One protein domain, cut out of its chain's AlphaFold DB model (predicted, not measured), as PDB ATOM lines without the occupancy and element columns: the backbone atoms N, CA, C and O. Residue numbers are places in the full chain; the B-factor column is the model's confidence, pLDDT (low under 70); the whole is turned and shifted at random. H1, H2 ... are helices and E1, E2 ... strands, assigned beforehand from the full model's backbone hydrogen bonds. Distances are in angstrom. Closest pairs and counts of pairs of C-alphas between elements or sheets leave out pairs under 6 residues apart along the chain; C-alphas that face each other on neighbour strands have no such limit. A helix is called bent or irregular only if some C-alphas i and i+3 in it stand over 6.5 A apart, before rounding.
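This is residues 6 to 115 of the 116 residues of an uncharacterized protein of Theileria orientalis (UniProt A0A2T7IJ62). What does the model look like? A twisted sheet of four antiparallel strands, in the order E1, E4, E5, E6, has helix H1 slantwise over one face and the short hairpin of E2 and E3 loosely over the other. H2, whose centre is the farthest of the elements from the mean of the C-alphas at 13.7 A, is not on the sheet and is close to H1 but not clearly touching it, about perpendicular at 83 degrees. How much is printed? The printed part has 110 residues, with six named strands and then two named helices along it; the class is mixed. How large is it? It is compact, with a radius of gyration of the C-alphas of 13.9 A and spans of 41 by 32 by 20 A.

Which strands pair? E1, residues 6 to 9, is an edge strand, antiparallel to E4, residues 34 to 42, with N 7 and O 40 3.0 A apart. The hairpin of E2, residues 18 to 21, and E3, residues 24 to 28, has N 19 and O 27 at 2.8 A. E4, E5, residues 48 to 55, and E6, residues 61 to 68, form a meander, each strand the antiparallel neighbour of the one before, with N 39 and O 51 at 2.8 A and N 50 and O 66 at 2.9 A. How near is the E2 and E3 hairpin to the sheet? The closest C-alphas of E3 and E5, those of Val 26 and Val 50, are 8.0 A apart. Where do the helices stand? H1, residues 81 to 95, makes two layers with the sheet, a helix on one face, at a height over the sheet of 9.6 A; its closest C-alphas to E6 are Leu 81 and Phe 65, 6.2 A. H2, residues 105 to 113, is close to H1 but not clearly touching, Val 85 to Leu 111 being the closest C-alphas at 6.1 A, about perpendicular at 83 degrees. Every O i to N i+4 pair is within hydrogen-bond range in H2, and 9 of 11 in H1.

Where do the strands run? E1 begins at C-alpha 6, (-32.111, 22.693, 25.910). E4 measures 24.3 A and bends by 51 degrees at residue 37; E5 measures 23.2 A and E6 22.9 A. Where do the helices run? H1 measures 19.4 A and is irregular, with C-alphas 91 and 94 9.4 A apart. H2 ends at C-alpha 113, (-34.445, 28.100, 6.907).

Which link is long? Residues 69 to 80, from E6 to H1, form a long link, and the printed part has no cut. Where is confidence low? Residues 71 to 75 and 97 to 115 are among those under 70.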
ATOM      1  N   PHE A   6     -31.203  23.289  26.874       65.75
ATOM      2  CA  PHE A   6     -32.111  22.693  25.910       65.75
ATOM      3  C   PHE A   6     -32.573  21.369  26.508       65.75
ATOM      4  O   PHE A   6     -31.729  20.538  26.855       65.75
ATOM      5  N   THR A   7     -33.882  21.182  26.620       70.88
ATOM      6  CA  THR A   7     -34.467  19.915  27.058       70.88
ATOM      7  C   THR A   7     -35.501  19.483  26.041       70.88
ATOM      8  O   THR A   7     -36.429  20.232  25.748       70.88
ATOM      9  N   TRP A   8     -35.347  18.258  25.549       68.75
ATOM     10  CA  TRP A   8     -36.336  17.577  24.728       68.75
ATOM     11  C   TRP A   8     -37.023  16.506  25.566       68.75
ATOM     12  O   TRP A   8     -36.357  15.690  26.207       68.75
ATOM     13  N   VAL A   9     -38.351  16.525  25.579       71.44
ATOM     14  CA  VAL A   9     -39.164  15.522  26.255       71.44
ATOM     15  C   VAL A   9     -40.158  14.964  25.256       71.44
ATOM     16  O   VAL A   9     -41.094  15.653  24.869       71.44
ATOM     17  N   LYS A  10     -40.002  13.682  24.923       76.62
ATOM     18  CA  LYS A  10     -41.029  12.922  24.215       76.62
ATOM     19  C   LYS A  10     -41.982  12.295  25.243       76.62
ATOM     20  O   LYS A  10     -41.596  11.327  25.905       76.62
ATOM     21  N   PRO A  11     -43.178  12.862  25.469       77.00
ATOM     22  CA  PRO A  11     -44.111  12.366  26.471       77.00
ATOM     23  C   PRO A  11     -44.611  10.959  26.136       77.00
ATOM     24  O   PRO A  11     -44.769  10.584  24.976       77.00
ATOM     25  N   VAL A  12     -44.961  10.191  27.172       79.81
ATOM     26  CA  VAL A  12     -45.780   8.993  26.968       79.81
ATOM     27  C   VAL A  12     -47.187   9.460  26.598       79.81
ATOM     28  O   VAL A  12     -47.924   9.982  27.445       79.81
ATOM     29  N   HIS A  13     -47.531   9.318  25.318       77.75
ATOM     30  CA  HIS A  13     -48.792   9.802  24.764       77.75
ATOM     31  C   HIS A  13     -49.983   9.281  25.580       77.75
ATOM     32  O   HIS A  13     -50.060   8.104  25.928       77.75
ATOM     33  N   GLY A  14     -50.911  10.175  25.915       76.56
ATOM     34  CA  GLY A  14     -52.111   9.838  26.684       76.56
ATOM     35  C   GLY A  14     -51.923   9.766  28.200       76.56
ATOM     36  O   GLY A  14     -52.931   9.848  28.903       76.56
ATOM     37  N   LEU A  15     -50.686   9.709  28.714       84.56
ATOM     38  CA  LEU A  15     -50.403   9.766  30.156       84.56
ATOM     39  C   LEU A  15     -50.065  11.178  30.639       84.56
ATOM     40  O   LEU A  15     -50.446  11.557  31.746       84.56
ATOM     41  N   VAL A  16     -49.388  11.980  29.814       87.69
ATOM     42  CA  VAL A  16     -49.115  13.385  30.142       87.69
ATOM     43  C   VAL A  16     -50.365  14.217  29.869       87.69
ATOM     44  O   VAL A  16     -50.770  14.389  28.723       87.69
ATOM     45  N   LYS A  17     -50.991  14.716  30.939       88.38
ATOM     46  CA  LYS A  17     -52.214  15.541  30.875       88.38
ATOM     47  C   LYS A  17     -51.957  17.031  31.083       88.38
ATOM     48  O   LYS A  17     -52.793  17.857  30.731       88.38
ATOM     49  N   GLU A  18     -50.815  17.375  31.666       89.31
ATOM     50  CA  GLU A  18     -50.461  18.747  32.002       89.31
ATOM     51  C   GLU A  18     -48.939  18.909  32.031       89.31
ATOM     52  O   GLU A  18     -48.212  18.002  32.439       89.31
ATOM     53  N   VAL A  19     -48.474  20.085  31.621       85.12
ATOM     54  CA  VAL A  19     -47.092  20.544  31.713       85.12
ATOM     55  C   VAL A  19     -47.084  21.863  32.476       85.12
ATOM     56  O   VAL A  19     -47.803  22.812  32.141       85.12
ATOM     57  N   LYS A  20     -46.232  21.929  33.497       80.19
ATOM     58  CA  LYS A  20     -45.979  23.128  34.295       80.19
ATOM     59  C   LYS A  20     -44.482  23.366  34.422       80.19
ATOM     60  O   LYS A  20     -43.704  22.419  34.489       80.19
ATOM     61  N   CYS A  21     -44.097  24.632  34.504       72.69
ATOM     62  CA  CYS A  21     -42.770  25.041  34.939       72.69
ATOM     63  C   CYS A  21     -42.906  25.709  36.310       72.69
ATOM     64  O   CYS A  21     -43.385  26.841  36.406       72.69
ATOM     65  N   GLU A  22     -42.543  24.990  37.375       73.56
ATOM     66  CA  GLU A  22     -42.866  25.370  38.758       73.56
ATOM     67  C   GLU A  22     -44.370  25.682  38.911       73.56
ATOM     68  O   GLU A  22     -45.212  24.816  38.676       73.56
ATOM     69  N   ALA A  23     -44.726  26.919  39.269       72.38
ATOM     70  CA  ALA A  23     -46.110  27.370  39.412       72.38
ATOM     71  C   ALA A  23     -46.754  27.863  38.097       72.38
ATOM     72  O   ALA A  23     -47.915  28.269  38.100       72.38
ATOM     73  N   ARG A  24     -46.024  27.861  36.975       74.50
ATOM     74  CA  ARG A  24     -46.472  28.441  35.698       74.50
ATOM     75  C   ARG A  24     -47.074  27.366  34.802       74.50
ATOM     76  O   ARG A  24     -46.429  26.354  34.521       74.50
ATOM     77  N   ALA A  25     -48.299  27.591  34.334       79.38
ATOM     78  CA  ALA A  25     -48.948  26.703  33.377       79.38
ATOM     79  C   ALA A  25     -48.290  26.838  31.996       79.38
ATOM     80  O   ALA A  25     -48.120  27.950  31.490       79.38
ATOM     81  N   VAL A  26     -47.919  25.703  31.403       81.19
ATOM     82  CA  VAL A  26     -47.342  25.634  30.052       81.19
ATOM     83  C   VAL A  26     -48.355  25.028  29.091       81.19
ATOM     84  O   VAL A  26     -48.628  25.602  28.044       81.19
ATOM     85  N   TRP A  27     -48.947  23.896  29.466       87.69
ATOM     86  CA  TRP A  27     -49.979  23.234  28.677       87.69
ATOM     87  C   TRP A  27     -50.851  22.356  29.561       87.69
ATOM     88  O   TRP A  27     -50.382  21.786  30.545       87.69
ATOM     89  N   LYS A  28     -52.117  22.218  29.192       89.12
ATOM     90  CA  LYS A  28     -53.038  21.245  29.767       89.12
ATOM     91  C   LYS A  28     -53.925  20.752  28.640       89.12
ATOM     92  O   LYS A  28     -54.599  21.568  28.020       89.12
ATOM     93  N   GLY A  29     -53.896  19.451  28.378       86.56
ATOM     94  CA  GLY A  29     -54.685  18.875  27.297       86.56
ATOM     95  C   GLY A  29     -56.173  19.007  27.580       86.56
ATOM     96  O   GLY A  29     -56.620  18.729  28.700       86.56
ATOM     97  N   ALA A  30     -56.930  19.425  26.567       87.62
ATOM     98  CA  ALA A  30     -58.372  19.241  26.565       87.62
ATOM     99  C   ALA A  30     -58.728  17.752  26.376       87.62
ATOM    100  O   ALA A  30     -57.854  16.893  26.217       87.62
ATOM    101  N   ASP A  31     -60.023  17.430  26.422       88.25
ATOM    102  CA  ASP A  31     -60.469  16.062  26.170       88.25
ATOM    103  C   ASP A  31     -60.022  15.596  24.776       88.25
ATOM    104  O   ASP A  31     -60.064  16.359  23.811       88.25
ATOM    105  N   HIS A  32     -59.548  14.353  24.697       88.12
ATOM    106  CA  HIS A  32     -58.943  13.755  23.499       88.12
ATOM    107  C   HIS A  32     -57.691  14.446  22.921       88.12
ATOM    108  O   HIS A  32     -57.206  14.014  21.875       88.12
ATOM    109  N   GLU A  33     -57.108  15.443  23.594       91.44
ATOM    110  CA  GLU A  33     -55.815  16.000  23.188       91.44
ATOM    111  C   GLU A  33     -54.636  15.245  23.808       91.44
ATOM    112  O   GLU A  33     -54.671  14.809  24.964       91.44
ATOM    113  N   LEU A  34     -53.558  15.111  23.035       91.50
ATOM    114  CA  LEU A  34     -52.352  14.390  23.441       91.50
ATOM    115  C   LEU A  34     -51.133  15.272  23.227       91.50
ATOM    116  O   LEU A  34     -50.913  15.731  22.114       91.50
ATOM    117  N   LEU A  35     -50.303  15.454  24.254       90.56
ATOM    118  CA  LEU A  35     -48.971  16.016  24.046       90.56
ATOM    119  C   LEU A  35     -48.138  15.003  23.257       90.56
ATOM    120  O   LEU A  35     -48.093  13.831  23.636       90.56
ATOM    121  N   VAL A  36     -47.513  15.458  22.176       88.44
ATOM    122  CA  VAL A  36     -46.707  14.654  21.247       88.44
ATOM    123  C   VAL A  36     -45.231  14.968  21.419       88.44
ATOM    124  O   VAL A  36     -44.416  14.049  21.486       88.44
ATOM    125  N   ASP A  37     -44.898  16.251  21.540       86.00
ATOM    126  CA  ASP A  37     -43.520  16.688  21.713       86.00
ATOM    127  C   ASP A  37     -43.421  17.981  22.532       86.00
ATOM    128  O   ASP A  37     -44.380  18.752  22.630       86.00
ATOM    129  N   LEU A  38     -42.270  18.199  23.163       85.31
ATOM    130  CA  LEU A  38     -42.001  19.330  24.035       85.31
ATOM    131  C   LEU A  38     -40.504  19.660  24.075       85.31
ATOM    132  O   LEU A  38     -39.669  18.863  24.509       85.31
ATOM    133  N   HIS A  39     -40.190  20.897  23.708       85.00
ATOM    134  CA  HIS A  39     -38.854  21.470  23.675       85.00
ATOM    135  C   HIS A  39     -38.792  22.705  24.571       85.00
ATOM    136  O   HIS A  39     -39.535  23.667  24.372       85.00
ATOM    137  N   PHE A  40     -37.867  22.704  25.526       84.19
ATOM    138  CA  PHE A  40     -37.557  23.866  26.356       84.19
ATOM    139  C   PHE A  40     -36.210  24.458  25.972       84.19
ATOM    140  O   PHE A  40     -35.238  23.724  25.792       84.19
ATOM    141  N   PHE A  41     -36.146  25.786  25.949       83.69
ATOM    142  CA  PHE A  41     -34.921  26.563  25.800       83.69
ATOM    143  C   PHE A  41     -34.842  27.596  26.924       83.69
ATOM    144  O   PHE A  41     -35.824  28.282  27.198       83.69
ATOM    145  N   GLY A  42     -33.678  27.747  27.554       83.06
ATOM    146  CA  GLY A  42     -33.420  28.822  28.519       83.06
ATOM    147  C   GLY A  42     -33.368  28.346  29.963       83.06
ATOM    148  O   GLY A  42     -32.885  27.247  30.237       83.06
ATOM    149  N   GLY A  43     -33.779  29.199  30.905       76.12
ATOM    150  CA  GLY A  43     -33.680  28.895  32.335       76.12
ATOM    151  C   GLY A  43     -34.694  29.645  33.195       76.12
ATOM    152  O   GLY A  43     -35.154  30.724  32.841       76.12
ATOM    153  N   VAL A  44     -35.019  29.085  34.365       68.62
ATOM    154  CA  VAL A  44     -36.109  29.558  35.249       68.62
ATOM    155  C   VAL A  44     -35.925  30.976  35.806       68.62
ATOM    156  O   VAL A  44     -36.905  31.608  36.200       68.62
ATOM    157  N   LYS A  45     -34.682  31.475  35.845       69.81
ATOM    158  CA  LYS A  45     -34.323  32.821  36.326       69.81
ATOM    159  C   LYS A  45     -34.208  33.865  35.207       69.81
ATOM    160  O   LYS A  45     -33.881  35.011  35.495       69.81
ATOM    161  N   GLY A  46     -34.434  33.478  33.953       77.19
ATOM    162  CA  GLY A  46     -34.272  34.349  32.791       77.19
ATOM    163  C   GLY A  46     -35.333  34.083  31.732       77.19
ATOM    164  O   GLY A  46     -36.442  33.650  32.046       77.19
ATOM    165  N   LYS A  47     -34.982  34.341  30.470       82.62
ATOM    166  CA  LYS A  47     -35.852  34.025  29.339       82.62
ATOM    167  C   LYS A  47     -35.973  32.514  29.169       82.62
ATOM    168  O   LYS A  47     -34.989  31.778  29.288       82.62
ATOM    169  N   MET A  48     -37.185  32.072  28.869       85.56
ATOM    170  CA  MET A  48     -37.491  30.688  28.552       85.56
ATOM    171  C   MET A  48     -38.414  30.641  27.345       85.56
ATOM    172  O   MET A  48     -39.334  31.446  27.218       85.56
ATOM    173  N   PHE A  49     -38.182  29.670  26.478       87.38
ATOM    174  CA  PHE A  49     -39.010  29.414  25.317       87.38
ATOM    175  C   PHE A  49     -39.462  27.963  25.342       87.38
ATOM    176  O   PHE A  49     -38.686  27.070  25.687       87.38
ATOM    177  N   VAL A  50     -40.728  27.744  25.002       87.88
ATOM    178  CA  VAL A  50     -41.310  26.409  24.895       87.88
ATOM    179  C   VAL A  50     -41.905  26.234  23.516       87.88
ATOM    180  O   VAL A  50     -42.789  26.995  23.127       87.88
ATOM    181  N   HIS A  51     -41.436  25.230  22.792       89.44
ATOM    182  CA  HIS A  51     -42.171  24.681  21.663       89.44
ATOM    183  C   HIS A  51     -42.822  23.386  22.131       89.44
ATOM    184  O   HIS A  51     -42.180  22.569  22.782       89.44
ATOM    185  N   LEU A  52     -44.103  23.214  21.842       88.12
ATOM    186  CA  LEU A  52     -44.794  21.956  22.075       88.12
ATOM    187  C   LEU A  52     -45.641  21.579  20.876       88.12
ATOM    188  O   LEU A  52     -46.138  22.444  20.150       88.12
ATOM    189  N   GLU A  53     -45.822  20.282  20.717       89.50
ATOM    190  CA  GLU A  53     -46.693  19.677  19.726       89.50
ATOM    191  C   GLU A  53     -47.771  18.905  20.454       89.50
ATOM    192  O   GLU A  53     -47.488  18.139  21.381       89.50
ATOM    193  N   HIS A  54     -49.016  19.089  20.038       89.69
ATOM    194  CA  HIS A  54     -50.109  18.278  20.535       89.69
ATOM    195  C   HIS A  54     -51.013  17.822  19.398       89.69
ATOM    196  O   HIS A  54     -51.245  18.541  18.426       89.69
ATOM    197  N   LEU A  55     -51.529  16.607  19.533       91.94
ATOM    198  CA  LEU A  55     -52.620  16.121  18.716       91.94
ATOM    199  C   LEU A  55     -53.906  16.757  19.240       91.94
ATOM    200  O   LEU A  55     -54.237  16.622  20.419       91.94
ATOM    201  N   THR A  56     -54.609  17.461  18.365       90.94
ATOM    202  CA  THR A  56     -55.934  18.018  18.641       90.94
ATOM    203  C   THR A  56     -56.984  16.909  18.665       90.94
ATOM    204  O   THR A  56     -56.793  15.846  18.070       90.94
ATOM    205  N   ALA A  57     -58.147  17.177  19.261       88.50
ATOM    206  CA  ALA A  57     -59.281  16.247  19.231       88.50
ATOM    207  C   ALA A  57     -59.761  15.898  17.801       88.50
ATOM    208  O   ALA A  57     -60.417  14.881  17.599       88.50
ATOM    209  N   LEU A  58     -59.418  16.719  16.798       91.75
ATOM    210  CA  LEU A  58     -59.714  16.474  15.380       91.75
ATOM    211  C   LEU A  58     -58.658  15.600  14.678       91.75
ATOM    212  O   LEU A  58     -58.781  15.337  13.484       91.75
ATOM    213  N   GLY A  59     -57.611  15.168  15.385       87.75
ATOM    214  CA  GLY A  59     -56.531  14.350  14.831       87.75
ATOM    215  C   GLY A  59     -55.463  15.133  14.060       87.75
ATOM    216  O   GLY A  59     -54.575  14.521  13.475       87.75
ATOM    217  N   ALA A  60     -55.516  16.468  14.059       89.12
ATOM    218  CA  ALA A  60     -54.460  17.312  13.499       89.12
ATOM    219  C   ALA A  60     -53.365  17.587  14.539       89.12
ATOM    220  O   ALA A  60     -53.677  17.735  15.723       89.12
ATOM    221  N   VAL A  61     -52.111  17.704  14.101       87.94
ATOM    222  CA  VAL A  61     -50.994  18.151  14.948       87.94
ATOM    223  C   VAL A  61     -50.959  19.676  14.969       87.94
ATOM    224  O   VAL A  61     -50.964  20.320  13.920       87.94
ATOM    225  N   ALA A  62     -50.931  20.250  16.166       89.06
ATOM    226  CA  ALA A  62     -50.799  21.680  16.390       89.06
ATOM    227  C   ALA A  62     -49.481  21.984  17.109       89.06
ATOM    228  O   ALA A  62     -49.117  21.315  18.077       89.06
ATOM    229  N   HIS A  63     -48.790  23.023  16.636       89.19
ATOM    230  CA  HIS A  63     -47.538  23.509  17.208       89.19
ATOM    231  C   HIS A  63     -47.812  24.797  17.975       89.19
ATOM    232  O   HIS A  63     -48.410  25.737  17.447       89.19
ATOM    233  N   VAL A  64     -47.345  24.859  19.217       88.56
ATOM    234  CA  VAL A  64     -47.464  26.051  20.055       88.56
ATOM    235  C   VAL A  64     -46.070  26.536  20.415       88.56
ATOM    236  O   VAL A  64     -45.230  25.770  20.884       88.56
ATOM    237  N   PHE A  65     -45.843  27.829  20.198       89.19
ATOM    238  CA  PHE A  65     -44.577  28.506  20.453       89.19
ATOM    239  C   PHE A  65     -44.785  29.573  21.521       89.19
ATOM    240  O   PHE A  65     -45.474  30.572  21.286       89.19
ATOM    241  N   LEU A  66     -44.209  29.351  22.695       89.25
ATOM    242  CA  LEU A  66     -44.376  30.187  23.873       89.25
ATOM    243  C   LEU A  66     -43.059  30.850  24.265       89.25
ATOM    244  O   LEU A  66     -41.992  30.243  24.189       89.25
ATOM    245  N   GLY A  67     -43.165  32.082  24.753       88.62
ATOM    246  CA  GLY A  67     -42.094  32.816  25.408       88.62
ATOM    247  C   GLY A  67     -42.472  33.189  26.831       88.62
ATOM    248  O   GLY A  67     -43.610  33.567  27.117       88.62
ATOM    249  N   PHE A  68     -41.488  33.120  27.712       84.75
ATOM    250  CA  PHE A  68     -41.576  33.527  29.101       84.75
ATOM    251  C   PHE A  68     -40.397  34.453  29.371       84.75
ATOM    252  O   PHE A  68     -39.248  34.102  29.102       84.75
ATOM    253  N   ASP A  69     -40.687  35.634  29.901       77.62
ATOM    254  CA  ASP A  69     -39.668  36.548  30.400       77.62
ATOM    255  C   ASP A  69     -39.775  36.615  31.927       77.62
ATOM    256  O   ASP A  69     -40.865  36.440  32.491       77.62
ATOM    257  N   GLY A  70     -38.649  36.839  32.603       70.38
ATOM    258  CA  GLY A  70     -38.619  36.997  34.057       70.38
ATOM    259  C   GLY A  70     -39.616  38.067  34.527       70.38
ATOM    260  O   GLY A  70     -39.983  38.958  33.771       70.38
ATOM    261  N   ALA A  71     -40.090  37.966  35.773       56.09
ATOM    262  CA  ALA A  71     -41.093  38.841  36.411       56.09
ATOM    263  C   ALA A  71     -42.458  39.028  35.694       56.09
ATOM    264  O   ALA A  71     -43.406  39.454  36.351       56.09
ATOM    265  N   ALA A  72     -42.610  38.699  34.407       56.44
ATOM    266  CA  ALA A  72     -43.651  39.309  33.584       56.44
ATOM    267  C   ALA A  72     -44.863  38.434  33.248       56.44
ATOM    268  O   ALA A  72     -45.883  39.005  32.869       56.44
ATOM    269  N   VAL A  73     -44.854  37.100  33.384       55.00
ATOM    270  CA  VAL A  73     -46.095  36.352  33.106       55.00
ATOM    271  C   VAL A  73     -46.239  35.043  33.889       55.00
ATOM    272  O   VAL A  73     -45.361  34.182  33.884       55.00
ATOM    273  N   ALA A  74     -47.396  34.880  34.538       59.66
ATOM    274  CA  ALA A  74     -47.839  33.627  35.157       59.66
ATOM    275  C   ALA A  74     -48.206  32.535  34.122       59.66
ATOM    276  O   ALA A  74     -48.294  31.360  34.477       59.66
ATOM    277  N   ALA A  75     -48.387  32.915  32.852       65.88
ATOM    278  CA  ALA A  75     -48.704  32.046  31.718       65.88
ATOM    279  C   ALA A  75     -47.839  32.429  30.505       65.88
ATOM    280  O   ALA A  75     -47.579  33.605  30.290       65.88
ATOM    281  N   GLY A  76     -47.372  31.468  29.709       75.56
ATOM    282  CA  GLY A  76     -46.523  31.767  28.546       75.56
ATOM    283  C   GLY A  76     -47.213  32.675  27.528       75.56
ATOM    284  O   GLY A  76     -48.404  32.525  27.258       75.56
ATOM    285  N   LYS A  77     -46.468  33.609  26.930       87.06
ATOM    286  CA  LYS A  77     -46.954  34.420  25.808       87.06
ATOM    287  C   LYS A  77     -46.834  33.612  24.519       87.06
ATOM    288  O   LYS A  77     -45.742  33.156  24.197       87.06
ATOM    289  N   VAL A  78     -47.913  33.503  23.746       88.69
ATOM    290  CA  VAL A  78     -47.855  32.935  22.389       88.69
ATOM    291  C   VAL A  78     -47.060  33.873  21.478       88.69
ATOM    292  O   VAL A  78     -47.377  35.058  21.372       88.69
ATOM    293  N   LEU A  79     -46.009  33.351  20.843       87.00
ATOM    294  CA  LEU A  79     -45.086  34.117  19.999       87.00
ATOM    295  C   LEU A  79     -45.289  33.871  18.497       87.00
ATOM    296  O   LEU A  79     -45.044  34.775  17.695       87.00
ATOM    297  N   GLY A  80     -45.723  32.662  18.127       86.25
ATOM    298  CA  GLY A  80     -45.614  32.150  16.757       86.25
ATOM    299  C   GLY A  80     -44.174  31.753  16.397       86.25
ATOM    300  O   GLY A  80     -43.233  32.114  17.104       86.25
ATOM    301  N   LEU A  81     -44.007  31.007  15.297       82.81
ATOM    302  CA  LEU A  81     -42.722  30.414  14.897       82.81
ATOM    303  C   LEU A  81     -41.606  31.461  14.763       82.81
ATOM    304  O   LEU A  81     -40.592  31.349  15.437       82.81
ATOM    305  N   ALA A  82     -41.804  32.507  13.954       81.00
ATOM    306  CA  ALA A  82     -40.747  33.477  13.647       81.00
ATOM    307  C   ALA A  82     -40.181  34.171  14.903       81.00
ATOM    308  O   ALA A  82     -38.976  34.153  15.142       81.00
ATOM    309  N   ASN A  83     -41.051  34.719  15.757       86.38
ATOM    310  CA  ASN A  83     -40.627  35.388  16.992       86.38
ATOM    311  C   ASN A  83     -39.998  34.416  17.999       86.38
ATOM    312  O   ASN A  83     -39.145  34.812  18.792       86.38
ATOM    313  N   PHE A  84     -40.423  33.152  17.988       87.00
ATOM    314  CA  PHE A  84     -39.810  32.106  18.795       87.00
ATOM    315  C   PHE A  84     -38.389  31.793  18.322       87.00
ATOM    316  O   PHE A  84     -37.488  31.743  19.156       87.00
ATOM    317  N   VAL A  85     -38.171  31.657  17.008       82.31
ATOM    318  CA  VAL A  85     -36.838  31.424  16.426       82.31
ATOM    319  C   VAL A  85     -35.887  32.545  16.822       82.31
ATOM    320  O   VAL A  85     -34.821  32.265  17.358       82.31
ATOM    321  N   VAL A  86     -36.303  33.802  16.627       84.94
ATOM    322  CA  VAL A  86     -35.519  34.988  17.014       84.94
ATOM    323  C   VAL A  86     -35.156  34.924  18.495       84.94
ATOM    324  O   VAL A  86     -33.990  35.051  18.852       84.94
ATOM    325  N   GLY A  87     -36.132  34.642  19.362       85.19
ATOM    326  CA  GLY A  87     -35.894  34.550  20.800       85.19
ATOM    327  C   GLY A  87     -34.910  33.445  21.198       85.19
ATOM    328  O   GLY A  87     -34.063  33.660  22.067       85.19
ATOM    329  N   VAL A  88     -34.992  32.273  20.563       82.25
ATOM    330  CA  VAL A  88     -34.070  31.154  20.809       82.25
ATOM    331  C   VAL A  88     -32.675  31.445  20.250       82.25
ATOM    332  O   VAL A  88     -31.684  31.131  20.913       82.25
ATOM    333  N   ALA A  89     -32.583  32.056  19.070       80.88
ATOM    334  CA  ALA A  89     -31.318  32.458  18.468       80.88
ATOM    335  C   ALA A  89     -30.600  33.492  19.347       80.88
ATOM    336  O   ALA A  89     -29.437  33.285  19.689       80.88
ATOM    337  N   ASP A  90     -31.309  34.521  19.817       84.12
ATOM    338  CA  ASP A  90     -30.772  35.522  20.748       84.12
ATOM    339  C   ASP A  90     -30.299  34.887  22.065       84.12
ATOM    340  O   ASP A  90     -29.272  35.271  22.625       84.12
ATOM    341  N   LEU A  91     -31.044  33.896  22.568       82.75
ATOM    342  CA  LEU A  91     -30.713  33.184  23.802       82.75
ATOM    343  C   LEU A  91     -29.441  32.332  23.666       82.75
ATOM    344  O   LEU A  91     -28.662  32.231  24.616       82.75
ATOM    345  N   LEU A  92     -29.253  31.669  22.523       77.06
ATOM    346  CA  LEU A  92     -28.134  30.754  22.292       77.06
ATOM    347  C   LEU A  92     -26.912  31.444  21.658       77.06
ATOM    348  O   LEU A  92     -25.803  30.908  21.752       77.06
ATOM    349  N   GLY A  93     -27.096  32.621  21.056       79.19
ATOM    350  CA  GLY A  93     -26.064  33.379  20.348       79.19
ATOM    351  C   GLY A  93     -25.361  32.531  19.288       79.19
ATOM    352  O   GLY A  93     -25.975  31.691  18.628       79.19
ATOM    353  N   ASP A  94     -24.037  32.661  19.200       73.44
ATOM    354  CA  ASP A  94     -23.190  31.909  18.259       73.44
ATOM    355  C   ASP A  94     -23.314  30.378  18.393       73.44
ATOM    356  O   ASP A  94     -22.933  29.628  17.492       73.44
ATOM    357  N   LYS A  95     -23.856  29.879  19.515       69.62
ATOM    358  CA  LYS A  95     -24.071  28.443  19.734       69.62
ATOM    359  C   LYS A  95     -25.342  27.916  19.078       69.62
ATOM    360  O   LYS A  95     -25.462  26.699  18.969       69.62
ATOM    361  N   PHE A  96     -26.255  28.779  18.627       70.69
ATOM    362  CA  PHE A  96     -27.493  28.376  17.952       70.69
ATOM    363  C   PHE A  96     -27.212  27.490  16.728       70.69
ATOM    364  O   PHE A  96     -27.800  26.424  16.577       70.69
ATOM    365  N   LEU A  97     -26.222  27.871  15.915       66.00
ATOM    366  CA  LEU A  97     -25.804  27.126  14.721       66.00
ATOM    367  C   LEU A  97     -24.784  26.012  15.020       66.00
ATOM    368  O   LEU A  97     -24.470  25.193  14.156       66.00
ATOM    369  N   ALA A  98     -24.254  25.954  16.245       60.03
ATOM    370  CA  ALA A  98     -23.255  24.967  16.654       60.03
ATOM    371  C   ALA A  98     -23.868  23.616  17.073       60.03
ATOM    372  O   ALA A  98     -23.136  22.679  17.403       60.03
ATOM    373  N   VAL A  99     -25.199  23.490  17.058       56.56
ATOM    374  CA  VAL A  99     -25.937  22.296  17.486       56.56
ATOM    375  C   VAL A  99     -25.889  21.212  16.399       56.56
ATOM    376  O   VAL A  99     -26.875  20.888  15.749       56.56
ATOM    377  N   LYS A 100     -24.704  20.634  16.178       45.44
ATOM    378  CA  LYS A 100     -24.411  19.677  15.093       45.44
ATOM    379  C   LYS A 100     -24.965  18.252  15.280       45.44
ATOM    380  O   LYS A 100     -24.620  17.382  14.488       45.44
ATOM    381  N   ALA A 101     -25.758  17.966  16.316       44.44
ATOM    382  CA  ALA A 101     -26.038  16.570  16.685       44.44
ATOM    383  C   ALA A 101     -27.376  16.291  17.390       44.44
ATOM    384  O   ALA A 101     -27.533  15.208  17.950       44.44
ATOM    385  N   LEU A 102     -28.341  17.216  17.406       44.94
ATOM    386  CA  LEU A 102     -29.641  16.886  17.994       44.94
ATOM    387  C   LEU A 102     -30.553  16.223  16.948       44.94
ATOM    388  O   LEU A 102     -30.704  16.783  15.865       44.94
ATOM    389  N   PRO A 103     -31.231  15.103  17.274       45.34
ATOM    390  CA  PRO A 103     -32.266  14.487  16.432       45.34
ATOM    391  C   PRO A 103     -33.508  15.366  16.182       45.34
ATOM    392  O   PRO A 103     -34.472  14.909  15.586       45.34
ATOM    393  N   ALA A 104     -33.471  16.635  16.582       48.62
ATOM    394  CA  ALA A 104     -34.395  17.693  16.198       48.62
ATOM    395  C   ALA A 104     -34.085  18.222  14.783       48.62
ATOM    396  O   ALA A 104     -34.207  19.419  14.550       48.62
ATOM    397  N   SER A 105     -33.604  17.380  13.859       48.22
ATOM    398  CA  SER A 105     -33.087  17.841  12.565       48.22
ATOM    399  C   SER A 105     -34.150  18.542  11.733       48.22
ATOM    400  O   SER A 105     -33.800  19.441  10.992       48.22
ATOM    401  N   GLU A 106     -35.425  18.197  11.895       52.59
ATOM    402  CA  GLU A 106     -36.545  18.885  11.243       52.59
ATOM    403  C   GLU A 106     -36.810  20.243  11.897       52.59
ATOM    404  O   GLU A 106     -36.863  21.245  11.199       52.59
ATOM    405  N   LEU A 107     -36.846  20.321  13.233       57.38
ATOM    406  CA  LEU A 107     -36.996  21.594  13.942       57.38
ATOM    407  C   LEU A 107     -35.799  22.520  13.676       57.38
ATOM    408  O   LEU A 107     -35.998  23.678  13.361       57.38
ATOM    409  N   LEU A 108     -34.553  22.041  13.730       56.78
ATOM    410  CA  LEU A 108     -33.366  22.836  13.389       56.78
ATOM    411  C   LEU A 108     -33.320  23.206  11.900       56.78
ATOM    412  O   LEU A 108     -32.876  24.304  11.588       56.78
ATOM    413  N   HIS A 109     -33.779  22.335  10.995       54.41
ATOM    414  CA  HIS A 109     -33.874  22.629   9.562       54.41
ATOM    415  C   HIS A 109     -34.928  23.708   9.279       54.41
ATOM    416  O   HIS A 109     -34.608  24.700   8.627       54.41
ATOM    417  N   GLU A 110     -36.129  23.586   9.845       49.19
ATOM    418  CA  GLU A 110     -37.199  24.590   9.766       49.19
ATOM    419  C   GLU A 110     -36.782  25.911  10.445       49.19
ATOM    420  O   GLU A 110     -36.896  26.987   9.862       49.19
ATOM    421  N   LEU A 111     -36.198  25.862  11.649       55.88
ATOM    422  CA  LEU A 111     -35.712  27.053  12.360       55.88
ATOM    423  C   LEU A 111     -34.565  27.755  11.604       55.88
ATOM    424  O   LEU A 111     -34.515  28.983  11.593       55.88
ATOM    425  N   ALA A 112     -33.650  27.006  10.976       52.22
ATOM    426  CA  ALA A 112     -32.529  27.571  10.222       52.22
ATOM    427  C   ALA A 112     -32.953  28.164   8.868       52.22
ATOM    428  O   ALA A 112     -32.380  29.167   8.449       52.22
ATOM    429  N   HIS A 113     -33.954  27.587   8.192       46.03
ATOM    430  CA  HIS A 113     -34.445  28.100   6.907       46.03
ATOM    431  C   HIS A 113     -35.341  29.343   7.037       46.03
ATOM    432  O   HIS A 113     -35.405  30.133   6.099       46.03
ATOM    433  N   HIS A 114     -35.984  29.561   8.189       42.53
ATOM    434  CA  HIS A 114     -36.863  30.715   8.433       42.53
ATOM    435  C   HIS A 114     -36.151  31.969   8.983       42.53
ATOM    436  O   HIS A 114     -36.797  33.001   9.162       42.53
ATOM    437  N   PHE A 115     -34.844  31.897   9.257       39.53
ATOM    438  CA  PHE A 115     -34.025  33.036   9.706       39.53
ATOM    439  C   PHE A 115     -33.165  33.648   8.578       39.53
ATOM    440  O   PHE A 115     -32.297  34.475   8.854       39.53
TER     441      PHE A 115